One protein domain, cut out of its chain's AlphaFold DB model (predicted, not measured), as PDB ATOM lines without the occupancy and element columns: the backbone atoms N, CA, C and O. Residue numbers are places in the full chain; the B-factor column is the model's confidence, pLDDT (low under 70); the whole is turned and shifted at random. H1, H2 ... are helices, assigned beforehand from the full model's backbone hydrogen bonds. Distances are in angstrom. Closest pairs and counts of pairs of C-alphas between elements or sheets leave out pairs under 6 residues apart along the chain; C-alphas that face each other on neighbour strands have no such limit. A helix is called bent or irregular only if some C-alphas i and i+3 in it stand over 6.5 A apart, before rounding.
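This is residues 4 to 90 of the 172 residues of an uncharacterized protein of Hydrogenobacter hydrogenophilus (UniProt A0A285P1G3). A helical hairpin of H2 and the long H3 makes the main body, with the short helix H4 packed slantwise on one side of H3 and H1 set loosely beside H4 and near H2. H3 runs along the longest axis; residues 61 to 67, part of the link from H3 to H4, stick out past its last residues, while the short H5 packs on H3 near its first residues. The printed part has 87 residues with five named helices, H1 to H5 in order along the chain, and no named strand; the class is all helix. It is compact, with a radius of gyration of the C-alphas of 13.4 A, and spans 42 by 28 by 20 A.

H1, residues 4 to 12, begins with C-alpha 4 at (-8.961, 13.697, -37.778) and is 12.4 A long from first to last C-alpha. H2, residues 23 to 34, is 16.6 A long. H3, residues 39 to 60, is the longest helix at 32.3 A, from C-alpha 39 at (-23.851, 20.182, -32.824) to C-alpha 60 at (-10.906, 10.583, -60.856). H3 is irregular, but only just: C-alphas 40 and 43 are 6.8 A apart. H4, residues 75 to 82, is 10.4 A long. H5, residues 87 to 90, is 5.3 A long and ends with C-alpha 90 at (-15.364, 27.360, -37.714).

H3 is the hub, touching H2, H4 and H5. H2 and H3 form a helical hairpin, at a shallow tilt of 17 degrees, opposite ways; their closest C-alphas, of Ile 27 and Val 49, are 5.8 A apart. H4 touches H3 at residues 48 to 55 of H3 alone, at a steep tilt of 57 degrees, opposite ways; the closest C-alphas, of Arg 51 and Ala 81, are 6.2 A apart. H5 touches H3 at residues 40 to 44 of H3 alone, the closest C-alphas being those of Leu 44 and Leu 87 at 6.9 A. H1 and H4 are close but not clearly touching, at a shallow tilt of 14 degrees, opposite ways, with the closest C-alphas, of Ile 4 and Leu 82, 6.8 A apart. H1 and H2 are near each other. H2 and H4 are apart, as are H1 and H3. In H1, H2 and H4 every O i to N i+4 pair is within hydrogen-bond range, in H3 16 of 18; H5 is too short for such a pair.

The two C-alphas farthest apart, those of Ser 38 and Lys 67, are 41.9 A from each other. The printed part has no cut. The link from H3 to H4, 14 residues, is long; that from H1 to H2 is short, and those from H2 to H3 and from H4 to H5 are tight. Residues 61 to 67 stand free. The mean pLDDT of the printed part is 77.1, and residues 62 to 71 and 84 to 90 are under 70.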
ATOM      1  N   ILE A   4     -10.340  14.214 -37.796       85.06
ATOM      2  CA  ILE A   4      -8.961  13.697 -37.778       85.06
ATOM      3  C   ILE A   4      -8.768  12.662 -36.664       85.06
ATOM      4  O   ILE A   4      -8.169  11.613 -36.889       85.06
ATOM      5  N   GLU A   5      -9.302  12.912 -35.467       83.25
ATOM      6  CA  GLU A   5      -9.201  11.972 -34.346       83.25
ATOM      7  C   GLU A   5      -9.932  10.658 -34.645       83.25
ATOM      8  O   GLU A   5      -9.459   9.580 -34.278       83.25
ATOM      9  N   VAL A   6     -11.081  10.734 -35.326       85.75
ATOM     10  CA  VAL A   6     -11.823   9.548 -35.774       85.75
ATOM     11  C   VAL A   6     -11.003   8.748 -36.783       85.75
ATOM     12  O   VAL A   6     -10.895   7.530 -36.641       85.75
ATOM     13  N   LEU A   7     -10.391   9.421 -37.759       85.06
ATOM     14  CA  LEU A   7      -9.536   8.789 -38.761       85.06
ATOM     15  C   LEU A   7      -8.339   8.074 -38.113       85.06
ATOM     16  O   LEU A   7      -8.111   6.895 -38.384       85.06
ATOM     17  N   LEU A   8      -7.618   8.746 -37.211       83.81
ATOM     18  CA  LEU A   8      -6.465   8.168 -36.512       83.81
ATOM     19  C   LEU A   8      -6.859   6.950 -35.667       83.81
ATOM     20  O   LEU A   8      -6.201   5.915 -35.744       83.81
ATOM     21  N   LYS A   9      -7.980   7.013 -34.937       85.00
ATOM     22  CA  LYS A   9      -8.472   5.866 -34.154       85.00
ATOM     23  C   LYS A   9      -8.847   4.668 -35.015       85.00
ATOM     24  O   LYS A   9      -8.660   3.533 -34.585       85.00
ATOM     25  N   LYS A  10      -9.395   4.892 -36.210       83.56
ATOM     26  CA  LYS A  10      -9.717   3.808 -37.149       83.56
ATOM     27  C   LYS A  10      -8.463   3.132 -37.691       83.56
ATOM     28  O   LYS A  10      -8.433   1.910 -37.801       83.56
ATOM     29  N   VAL A  11      -7.416   3.911 -37.952       84.12
ATOM     30  CA  VAL A  11      -6.101   3.388 -38.340       84.12
ATOM     31  C   VAL A  11      -5.477   2.573 -37.206       84.12
ATOM     32  O   VAL A  11      -5.036   1.451 -37.434       84.12
ATOM     33  N   GLU A  12      -5.504   3.076 -35.969       80.81
ATOM     34  CA  GLU A  12      -5.007   2.343 -34.791       80.81
ATOM     35  C   GLU A  12      -5.738   1.011 -34.566       80.81
ATOM     36  O   GLU A  12      -5.137   0.033 -34.123       80.81
ATOM     37  N   ARG A  13      -7.033   0.956 -34.893       86.06
ATOM     38  CA  ARG A  13      -7.859  -0.260 -34.818       86.06
ATOM     39  C   ARG A  13      -7.658  -1.217 -35.994       86.06
ATOM     40  O   ARG A  13      -8.232  -2.303 -35.974       86.06
ATOM     41  N   GLY A  14      -6.875  -0.833 -37.004       80.31
ATOM     42  CA  GLY A  14      -6.685  -1.612 -38.227       80.31
ATOM     43  C   GLY A  14      -7.920  -1.660 -39.133       80.31
ATOM     44  O   GLY A  14      -8.008  -2.538 -39.985       80.31
ATOM     45  N   GLU A  15      -8.880  -0.745 -38.953       84.69
ATOM     46  CA  GLU A  15     -10.070  -0.632 -39.813       84.69
ATOM     47  C   GLU A  15      -9.736   0.015 -41.169       84.69
ATOM     48  O   GLU A  15     -10.469  -0.170 -42.136       84.69
ATOM     49  N   ILE A  16      -8.646   0.788 -41.237       82.69
ATOM     50  CA  ILE A  16      -8.179   1.501 -42.432       82.69
ATOM     51  C   ILE A  16      -6.703   1.169 -42.661       82.69
ATOM     52  O   ILE A  16      -5.894   1.306 -41.741       82.69
ATOM     53  N   ASP A  17      -6.348   0.792 -43.891       77.25
ATOM     54  CA  ASP A  17      -4.952   0.673 -44.317       77.25
ATOM     55  C   ASP A  17      -4.355   2.082 -44.524       77.25
ATOM     56  O   ASP A  17      -4.865   2.850 -45.347       77.25
ATOM     57  N   PRO A  18      -3.269   2.457 -43.817       76.31
ATOM     58  CA  PRO A  18      -2.617   3.753 -43.994       76.31
ATOM     59  C   PRO A  18      -2.115   4.027 -45.418       76.31
ATOM     60  O   PRO A  18      -1.891   5.186 -45.778       76.31
ATOM     61  N   TYR A  19      -1.874   2.981 -46.206       77.31
ATOM     62  CA  TYR A  19      -1.292   3.067 -47.544       77.31
ATOM     63  C   TYR A  19      -2.329   2.919 -48.664       77.31
ATOM     64  O   TYR A  19      -1.988   3.161 -49.824       77.31
ATOM     65  N   ASP A  20      -3.564   2.537 -48.331       78.44
ATOM     66  CA  ASP A  20      -4.656   2.321 -49.283       78.44
ATOM     67  C   ASP A  20      -6.015   2.622 -48.632       78.44
ATOM     68  O   ASP A  20      -6.745   1.738 -48.181       78.44
ATOM     69  N   VAL A  21      -6.329   3.911 -48.522       81.94
ATOM     70  CA  VAL A  21      -7.562   4.387 -47.899       81.94
ATOM     71  C   VAL A  21      -8.707   4.326 -48.904       81.94
ATOM     72  O   VAL A  21      -8.716   5.047 -49.904       81.94
ATOM     73  N   ASP A  22      -9.730   3.532 -48.592       85.31
ATOM     74  CA  ASP A  22     -11.004   3.572 -49.309       85.31
ATOM     75  C   ASP A  22     -11.767   4.860 -48.955       85.31
ATOM     76  O   ASP A  22     -12.463   4.952 -47.937       85.31
ATOM     77  N   LEU A  23     -11.633   5.875 -49.814       84.88
ATOM     78  CA  LEU A  23     -12.319   7.155 -49.643       84.88
ATOM     79  C   LEU A  23     -13.840   7.018 -49.609       84.88
ATOM     80  O   LEU A  23     -14.480   7.758 -48.866       84.88
ATOM     81  N   LYS A  24     -14.433   6.090 -50.368       86.00
ATOM     82  CA  LYS A  24     -15.893   5.933 -50.384       86.00
ATOM     83  C   LYS A  24     -16.393   5.420 -49.048       86.00
ATOM     84  O   LYS A  24     -17.342   5.979 -48.501       86.00
ATOM     85  N   ALA A  25     -15.730   4.398 -48.509       88.12
ATOM     86  CA  ALA A  25     -16.047   3.879 -47.185       88.12
ATOM     87  C   ALA A  25     -15.865   4.955 -46.099       88.12
ATOM     88  O   ALA A  25     -16.702   5.077 -45.205       88.12
ATOM     89  N   LEU A  26     -14.815   5.778 -46.205       88.06
ATOM     90  CA  LEU A  26     -14.546   6.859 -45.256       88.06
ATOM     91  C   LEU A  26     -15.588   7.990 -45.322       88.06
ATOM     92  O   LEU A  26     -16.055   8.456 -44.282       88.06
ATOM     93  N   ILE A  27     -15.978   8.420 -46.526       89.44
ATOM     94  CA  ILE A  27     -17.010   9.449 -46.733       89.44
ATOM     95  C   ILE A  27     -18.350   8.984 -46.163       89.44
ATOM     96  O   ILE A  27     -19.042   9.762 -45.504       89.44
ATOM     97  N   GLU A  28     -18.716   7.724 -46.397       90.06
ATOM     98  CA  GLU A  28     -19.971   7.168 -45.897       90.06
ATOM     99  C   GLU A  28     -19.974   7.056 -44.364       90.06
ATOM    100  O   GLU A  28     -20.947   7.459 -43.728       90.06
ATOM    101  N   ASP A  29     -18.869   6.620 -43.749       90.19
ATOM    102  CA  ASP A  29     -18.725   6.610 -42.285       90.19
ATOM    103  C   ASP A  29     -18.861   8.026 -41.697       90.19
ATOM    104  O   ASP A  29     -19.584   8.232 -40.720       90.19
ATOM    105  N   PHE A  30     -18.246   9.037 -42.321       90.00
ATOM    106  CA  PHE A  30     -18.355  10.423 -41.856       90.00
ATOM    107  C   PHE A  30     -19.773  10.984 -42.029       90.00
ATOM    108  O   PHE A  30     -20.243  11.729 -41.168       90.00
ATOM    109  N   ARG A  31     -20.488  10.593 -43.091       88.31
ATOM    110  CA  ARG A  31     -21.900  10.945 -43.294       88.31
ATOM    111  C   ARG A  31     -22.814  10.323 -42.251       88.31
ATOM    112  O   ARG A  31     -23.678  11.019 -41.731       88.31
ATOM    113  N   GLN A  32     -22.618   9.050 -41.917       89.81
ATOM    114  CA  GLN A  32     -23.397   8.388 -40.867       89.81
ATOM    115  C   GLN A  32     -23.178   9.074 -39.514       89.81
ATOM    116  O   GLN A  32     -24.133   9.366 -38.795       89.81
ATOM    117  N   ARG A  33     -21.931   9.461 -39.223       86.19
ATOM    118  CA  ARG A  33     -21.583  10.198 -38.004       86.19
ATOM    119  C   ARG A  33     -22.214  11.584 -37.916       86.19
ATOM    120  O   ARG A  33     -22.451  12.035 -36.801       86.19
ATOM    121  N   LEU A  34     -22.557  12.251 -39.023       86.25
ATOM    122  CA  LEU A  34     -23.258  13.545 -38.962       86.25
ATOM    123  C   LEU A  34     -24.577  13.470 -38.174       86.25
ATOM    124  O   LEU A  34     -24.961  14.461 -37.560       86.25
ATOM    125  N   GLY A  35     -25.247  12.311 -38.162       79.62
ATOM    126  CA  GLY A  35     -26.465  12.088 -37.374       79.62
ATOM    127  C   GLY A  35     -26.225  11.775 -35.891       79.62
ATOM    128  O   GLY A  35     -27.153  11.874 -35.092       79.62
ATOM    129  N   GLU A  36     -24.999  11.411 -35.514       85.50
ATOM    130  CA  GLU A  36     -24.629  10.955 -34.162       85.50
ATOM    131  C   GLU A  36     -23.764  11.973 -33.402       85.50
ATOM    132  O   GLU A  36     -23.615  11.908 -32.181       85.50
ATOM    133  N   VAL A  37     -23.153  12.905 -34.131       85.19
ATOM    134  CA  VAL A  37     -22.195  13.872 -33.607       85.19
ATOM    135  C   VAL A  37     -22.916  15.071 -32.985       85.19
ATOM    136  O   VAL A  37     -23.937  15.549 -33.474       85.19
ATOM    137  N   SER A  38     -22.369  15.594 -31.883       78.31
ATOM    138  CA  SER A  38     -22.921  16.784 -31.239       78.31
ATOM    139  C   SER A  38     -22.759  18.028 -32.120       78.31
ATOM    140  O   SER A  38     -21.729  18.216 -32.768       78.31
ATOM    141  N   LEU A  39     -23.766  18.911 -32.082       77.75
ATOM    142  CA  LEU A  39     -23.851  20.182 -32.824       77.75
ATOM    143  C   LEU A  39     -22.520  20.923 -33.080       77.75
ATOM    144  O   LEU A  39     -22.296  21.289 -34.233       77.75
ATOM    145  N   PRO A  40     -21.623  21.139 -32.094       77.19
ATOM    146  CA  PRO A  40     -20.371  21.865 -32.335       77.19
ATOM    147  C   PRO A  40     -19.449  21.204 -33.369       77.19
ATOM    148  O   PRO A  40     -18.742  21.903 -34.083       77.19
ATOM    149  N   TYR A  41     -19.475  19.878 -33.497       78.75
ATOM    150  CA  TYR A  41     -18.610  19.152 -34.429       78.75
ATOM    151  C   TYR A  41     -19.302  18.847 -35.764       78.75
ATOM    152  O   TYR A  41     -18.632  18.446 -36.710       78.75
ATOM    153  N   VAL A  42     -20.618  19.059 -35.887       83.62
ATOM    154  CA  VAL A  42     -21.362  18.796 -37.136       83.62
ATOM    155  C   VAL A  42     -20.764  19.577 -38.308       83.62
ATOM    156  O   VAL A  42     -20.583  19.012 -39.383       83.62
ATOM    157  N   GLY A  43     -20.388  20.843 -38.088       81.50
ATOM    158  CA  GLY A  43     -19.719  21.667 -39.102       81.50
ATOM    159  C   GLY A  43     -18.392  21.066 -39.575       81.50
ATOM    160  O   GLY A  43     -18.171  20.962 -40.778       81.50
ATOM    161  N   LEU A  44     -17.567  20.574 -38.644       83.19
ATOM    162  CA  LEU A  44     -16.288  19.923 -38.954       83.19
ATOM    163  C   LEU A  44     -16.473  18.653 -39.784       83.19
ATOM    164  O   LEU A  44     -15.743  18.432 -40.744       83.19
ATOM    165  N   PHE A  45     -17.449  17.812 -39.434       86.31
ATOM    166  CA  PHE A  45     -17.733  16.598 -40.204       86.31
ATOM    167  C   PHE A  45     -18.307  16.919 -41.583       86.31
ATOM    168  O   PHE A  45     -17.971  16.243 -42.553       86.31
ATOM    169  N   LEU A  46     -19.140  17.956 -41.694       86.62
ATOM    170  CA  LEU A  46     -19.700  18.375 -42.973       86.62
ATOM    171  C   LEU A  46     -18.587  18.874 -43.901       86.62
ATOM    172  O   LEU A  46     -18.522  18.480 -45.065       86.62
ATOM    173  N   GLU A  47     -17.677  19.690 -43.370       85.62
ATOM    174  CA  GLU A  47     -16.527  20.185 -44.118       85.62
ATOM    175  C   GLU A  47     -15.554  19.054 -44.478       85.62
ATOM    176  O   GLU A  47     -15.120  18.972 -45.626       85.62
ATOM    177  N   ALA A  48     -15.294  18.118 -43.559       86.31
ATOM    178  CA  ALA A  48     -14.506  16.920 -43.840       86.31
ATOM    179  C   ALA A  48     -15.075  16.125 -45.020       86.31
ATOM    180  O   ALA A  48     -14.338  15.783 -45.941       86.31
ATOM    181  N   VAL A  49     -16.390  15.884 -45.048       88.38
ATOM    182  CA  VAL A  49     -17.052  15.185 -46.163       88.38
ATOM    183  C   VAL A  49     -16.855  15.933 -47.483       88.38
ATOM    184  O   VAL A  49     -16.540  15.309 -48.494       88.38
ATOM    185  N   VAL A  50     -16.995  17.262 -47.494       86.81
ATOM    186  CA  VAL A  50     -16.785  18.077 -48.704       86.81
ATOM    187  C   VAL A  50     -15.334  18.000 -49.187       86.81
ATOM    188  O   VAL A  50     -15.097  17.830 -50.384       86.81
ATOM    189  N   ARG A  51     -14.357  18.084 -48.276       86.62
ATOM    190  CA  ARG A  51     -12.930  17.993 -48.620       86.62
ATOM    191  C   ARG A  51     -12.551  16.598 -49.129       86.62
ATOM    192  O   ARG A  51     -11.830  16.497 -50.118       86.62
ATOM    193  N   LEU A  52     -13.097  15.534 -48.538       88.25
ATOM    194  CA  LEU A  52     -12.895  14.158 -49.010       88.25
ATOM    195  C   LEU A  52     -13.539  13.911 -50.381       88.25
ATOM    196  O   LEU A  52     -12.919  13.283 -51.233       88.25
ATOM    197  N   LEU A  53     -14.734  14.456 -50.636       86.62
ATOM    198  CA  LEU A  53     -15.367  14.407 -51.962       86.62
ATOM    199  C   LEU A  53     -14.538  15.150 -53.015       86.62
ATOM    200  O   LEU A  53     -14.421  14.697 -54.151       86.62
ATOM    201  N   LYS A  54     -13.939  16.286 -52.648       85.38
ATOM    202  CA  LYS A  54     -13.020  17.007 -53.532       85.38
ATOM    203  C   LYS A  54     -11.782  16.161 -53.851       85.38
ATOM    204  O   LYS A  54     -11.404  16.085 -55.015       85.38
ATOM    205  N   LEU A  55     -11.201  15.493 -52.853       83.94
ATOM    206  CA  LEU A  55     -10.068  14.584 -53.042       83.94
ATOM    207  C   LEU A  55     -10.438  13.389 -53.942       83.94
ATOM    208  O   LEU A  55      -9.661  13.011 -54.814       83.94
ATOM    209  N   GLU A  56     -11.647  12.841 -53.791       84.12
ATOM    210  CA  GLU A  56     -12.183  11.799 -54.677       84.12
ATOM    211  C   GLU A  56     -12.328  12.308 -56.124       84.12
ATOM    212  O   GLU A  56     -11.947  11.624 -57.072       84.12
ATOM    213  N   LEU A  57     -12.812  13.537 -56.328       82.38
ATOM    214  CA  LEU A  57     -12.906  14.134 -57.664       82.38
ATOM    215  C   LEU A  57     -11.534  14.381 -58.298       82.38
ATOM    216  O   LEU A  57     -11.363  14.099 -59.481       82.38
ATOM    217  N   GLU A  58     -10.556  14.870 -57.533       79.50
ATOM    218  CA  GLU A  58      -9.175  15.057 -58.003       79.50
ATOM    219  C   GLU A  58      -8.497  13.726 -58.346       79.50
ATOM    220  O   GLU A  58      -7.663  13.665 -59.251       79.50
ATOM    221  N   TYR A  59      -8.885  12.649 -57.661       73.12
ATOM    222  CA  TYR A  59      -8.448  11.296 -57.976       73.12
ATOM    223  C   TYR A  59      -8.981  10.808 -59.330       73.12
ATOM    224  O   TYR A  59      -8.217  10.285 -60.144       73.12
ATOM    225  N   PHE A  60     -10.280  10.992 -59.592       71.31
ATOM    226  CA  PHE A  60     -10.906  10.583 -60.856       71.31
ATOM    227  C   PHE A  60     -10.569  11.516 -62.029       71.31
ATOM    228  O   PHE A  60     -10.499  11.061 -63.172       71.31
ATOM    229  N   PHE A  61     -10.346  12.802 -61.757       70.69
ATOM    230  CA  PHE A  61     -10.083  13.843 -62.750       70.69
ATOM    231  C   PHE A  61      -8.842  14.661 -62.364       70.69
ATOM    232  O   PHE A  61      -8.963  15.827 -61.972       70.69
ATOM    233  N   PRO A  62      -7.635  14.081 -62.471       63.44
ATOM    234  CA  PRO A  62      -6.415  14.803 -62.148       63.44
ATOM    235  C   PRO A  62      -6.241  15.991 -63.106       63.44
ATOM    236  O   PRO A  62      -6.244  15.844 -64.327       63.44
ATOM    237  N   SER A  63      -6.088  17.189 -62.540       62.59
ATOM    238  CA  SER A  63      -5.915  18.461 -63.264       62.59
ATOM    239  C   SER A  63      -4.559  18.596 -63.969       62.59
ATOM    240  O   SER A  63      -4.363  19.483 -64.798       62.59
ATOM    241  N   VAL A  64      -3.625  17.700 -63.658       55.22
ATOM    242  CA  VAL A  64      -2.294  17.583 -64.257       55.22
ATOM    243  C   VAL A  64      -2.202  16.179 -64.855       55.22
ATOM    244  O   VAL A  64      -2.745  15.256 -64.256       55.22
ATOM    245  N   GLU A  65      -1.528  16.005 -66.001       51.69
ATOM    246  CA  GLU A  65      -1.307  14.731 -66.725       51.69
ATOM    247  C   GLU A  65      -0.498  13.685 -65.916       51.69
ATOM    248  O   GLU A  65       0.506  13.121 -66.360       51.69
ATOM    249  N   ILE A  66      -0.909  13.403 -64.686       52.25
ATOM    250  CA  ILE A  66      -0.381  12.340 -63.853       52.25
ATOM    251  C   ILE A  66      -1.023  11.069 -64.387       52.25
ATOM    252  O   ILE A  66      -2.184  10.771 -64.116       52.25
ATOM    253  N   LYS A  67      -0.265  10.364 -65.233       45.69
ATOM    254  CA  LYS A  67      -0.635   9.079 -65.833       45.69
ATOM    255  C   LYS A  67      -1.346   8.205 -64.798       45.69
ATOM    256  O   LYS A  67      -0.756   7.847 -63.782       45.69
ATOM    257  N   SER A  68      -2.590   7.867 -65.115       49.34
ATOM    258  CA  SER A  68      -3.587   7.107 -64.355       49.34
ATOM    259  C   SER A  68      -3.197   5.651 -64.055       49.34
ATOM    260  O   SER A  68      -3.963   4.719 -64.292       49.34
ATOM    261  N   ARG A  69      -1.990   5.409 -63.544       44.59
ATOM    262  CA  ARG A  69      -1.630   4.109 -62.980       44.59
ATOM    263  C   ARG A  69      -2.055   4.099 -61.525       44.59
ATOM    264  O   ARG A  69      -1.337   4.675 -60.720       44.59
ATOM    265  N   GLU A  70      -3.214   3.494 -61.253       57.38
ATOM    266  CA  GLU A  70      -3.646   2.968 -59.943       57.38
ATOM    267  C   GLU A  70      -3.026   3.708 -58.751       57.38
ATOM    268  O   GLU A  70      -2.307   3.127 -57.934       57.38
ATOM    269  N   ARG A  71      -3.226   5.030 -58.680       65.00
ATOM    270  CA  ARG A  71      -2.742   5.790 -57.531       65.00
ATOM    271  C   ARG A  71      -3.530   5.249 -56.338       65.00
ATOM    272  O   ARG A  71      -4.746   5.117 -56.419       65.00
ATOM    273  N   LYS A  72      -2.852   4.844 -55.277       74.25
ATOM    274  CA  LYS A  72      -3.520   4.507 -54.020       74.25
ATOM    275  C   LYS A  72      -3.568   5.764 -53.181       74.25
ATOM    276  O   LYS A  72      -2.586   6.506 -53.154       74.25
ATOM    277  N   ILE A  73      -4.717   6.022 -52.571       75.31
ATOM    278  CA  ILE A  73      -4.900   7.198 -51.730       75.31
ATOM    279  C   ILE A  73      -4.335   6.858 -50.363       75.31
ATOM    280  O   ILE A  73      -4.741   5.884 -49.736       75.31
ATOM    281  N   THR A  74      -3.353   7.624 -49.916       82.12
ATOM    282  CA  THR A  74      -2.659   7.356 -48.652       82.12
ATOM    283  C   THR A  74      -3.266   8.163 -47.512       82.12
ATOM    284  O   THR A  74      -3.801   9.252 -47.712       82.12
ATOM    285  N   LEU A  75      -3.100   7.685 -46.276       79.44
ATOM    286  CA  LEU A  75      -3.503   8.411 -45.069       79.44
ATOM    287  C   LEU A  75      -2.890   9.814 -45.007       79.44
ATOM    288  O   LEU A  75      -3.500  10.725 -44.460       79.44
ATOM    289  N   LYS A  76      -1.697   9.997 -45.582       77.81
ATOM    290  CA  LYS A  76      -1.036  11.297 -45.657       77.81
ATOM    291  C   LYS A  76      -1.843  12.298 -46.490       77.81
ATOM    292  O   LYS A  76      -2.075  13.400 -46.016       77.81
ATOM    293  N   GLU A  77      -2.315  11.899 -47.669       75.62
ATOM    294  CA  GLU A  77      -3.141  12.751 -48.541       75.62
ATOM    295  C   GLU A  77      -4.490  13.076 -47.886       75.62
ATOM    296  O   GLU A  77      -4.965  14.208 -47.945       75.62
ATOM    297  N   VAL A  78      -5.080  12.097 -47.195       78.00
ATOM    298  CA  VAL A  78      -6.318  12.292 -46.430       78.00
ATOM    299  C   VAL A  78      -6.096  13.249 -45.259       78.00
ATOM    300  O   VAL A  78      -6.924  14.119 -45.007       78.00
ATOM    301  N   LYS A  79      -4.975  13.122 -44.544       76.81
ATOM    302  CA  LYS A  79      -4.641  14.001 -43.424       76.81
ATOM    303  C   LYS A  79      -4.375  15.429 -43.895       76.81
ATOM    304  O   LYS A  79      -4.919  16.340 -43.288       76.81
ATOM    305  N   GLU A  80      -3.619  15.613 -44.976       80.62
ATOM    306  CA  GLU A  80      -3.385  16.925 -45.598       80.62
ATOM    307  C   GLU A  80      -4.708  17.581 -46.021       80.62
ATOM    308  O   GLU A  80      -4.920  18.765 -45.779       80.62
ATOM    309  N   ALA A  81      -5.652  16.811 -46.574       75.69
ATOM    310  CA  ALA A  81      -6.970  17.337 -46.925       75.69
ATOM    311  C   ALA A  81      -7.771  17.819 -45.701       75.69
ATOM    312  O   ALA A  81      -8.603  18.717 -45.827       75.69
ATOM    313  N   LEU A  82      -7.540  17.241 -44.520       77.81
ATOM    314  CA  LEU A  82      -8.288  17.530 -43.296       77.81
ATOM    315  C   LEU A  82      -7.532  18.437 -42.310       77.81
ATOM    316  O   LEU A  82      -8.120  18.812 -41.301       77.81
ATOM    317  N   GLU A  83      -6.270  18.785 -42.578       72.12
ATOM    318  CA  GLU A  83      -5.331  19.372 -41.604       72.12
ATOM    319  C   GLU A  83      -5.742  20.760 -41.082       72.12
ATOM    320  O   GLU A  83      -5.336  21.115 -39.982       72.12
ATOM    321  N   ASP A  84      -6.617  21.484 -41.793       65.38
ATOM    322  CA  ASP A  84      -7.149  22.792 -41.359       65.38
ATOM    323  C   ASP A  84      -8.548  22.717 -40.713       65.38
ATOM    324  O   ASP A  84      -9.246  23.726 -40.606       65.38
ATOM    325  N   LEU A  85      -9.031  21.528 -40.353       61.88
ATOM    326  CA  LEU A  85     -10.339  21.376 -39.713       61.88
ATOM    327  C   LEU A  85     -10.219  21.545 -38.201       61.88
ATOM    328  O   LEU A  85     -10.234  20.563 -37.458       61.88
ATOM    329  N   HIS A  86     -10.150  22.793 -37.744       59.41
ATOM    330  CA  HIS A  86     -10.188  23.121 -36.322       59.41
ATOM    331  C   HIS A  86     -11.513  23.769 -35.925       59.41
ATOM    332  O   HIS A  86     -12.057  24.632 -36.615       59.41
ATOM    333  N   LEU A  87     -12.042  23.362 -34.767       51.78
ATOM    334  CA  LEU A  87     -13.267  23.934 -34.195       51.78
ATOM    335  C   LEU A  87     -13.149  25.460 -33.992       51.78
ATOM    336  O   LEU A  87     -14.139  26.187 -34.053       51.78
ATOM    337  N   GLU A  88     -11.924  25.920 -33.747       53.81
ATOM    338  CA  GLU A  88     -11.548  27.311 -33.496       53.81
ATOM    339  C   GLU A  88     -11.668  28.191 -34.752       53.81
ATOM    340  O   GLU A  88     -11.986  29.373 -34.627       53.81
ATOM    341  N   ASP A  89     -11.528  27.606 -35.946       50.12
ATOM    342  CA  ASP A  89     -11.641  28.303 -37.234       50.12
ATOM    343  C   ASP A  89     -13.087  28.355 -37.765       50.12
ATOM    344  O   ASP A  89     -13.437  29.216 -38.575       50.12
ATOM    345  N   LEU A  90     -13.961  27.461 -37.286       47.28
ATOM    346  CA  LEU A  90     -15.364  27.360 -37.714       47.28
ATOM    347  C   LEU A  90     -16.338  28.235 -36.924       47.28
ATOM    348  O   LEU A  90     -17.479  28.435 -37.352       47.28
TER     349      LEU A  90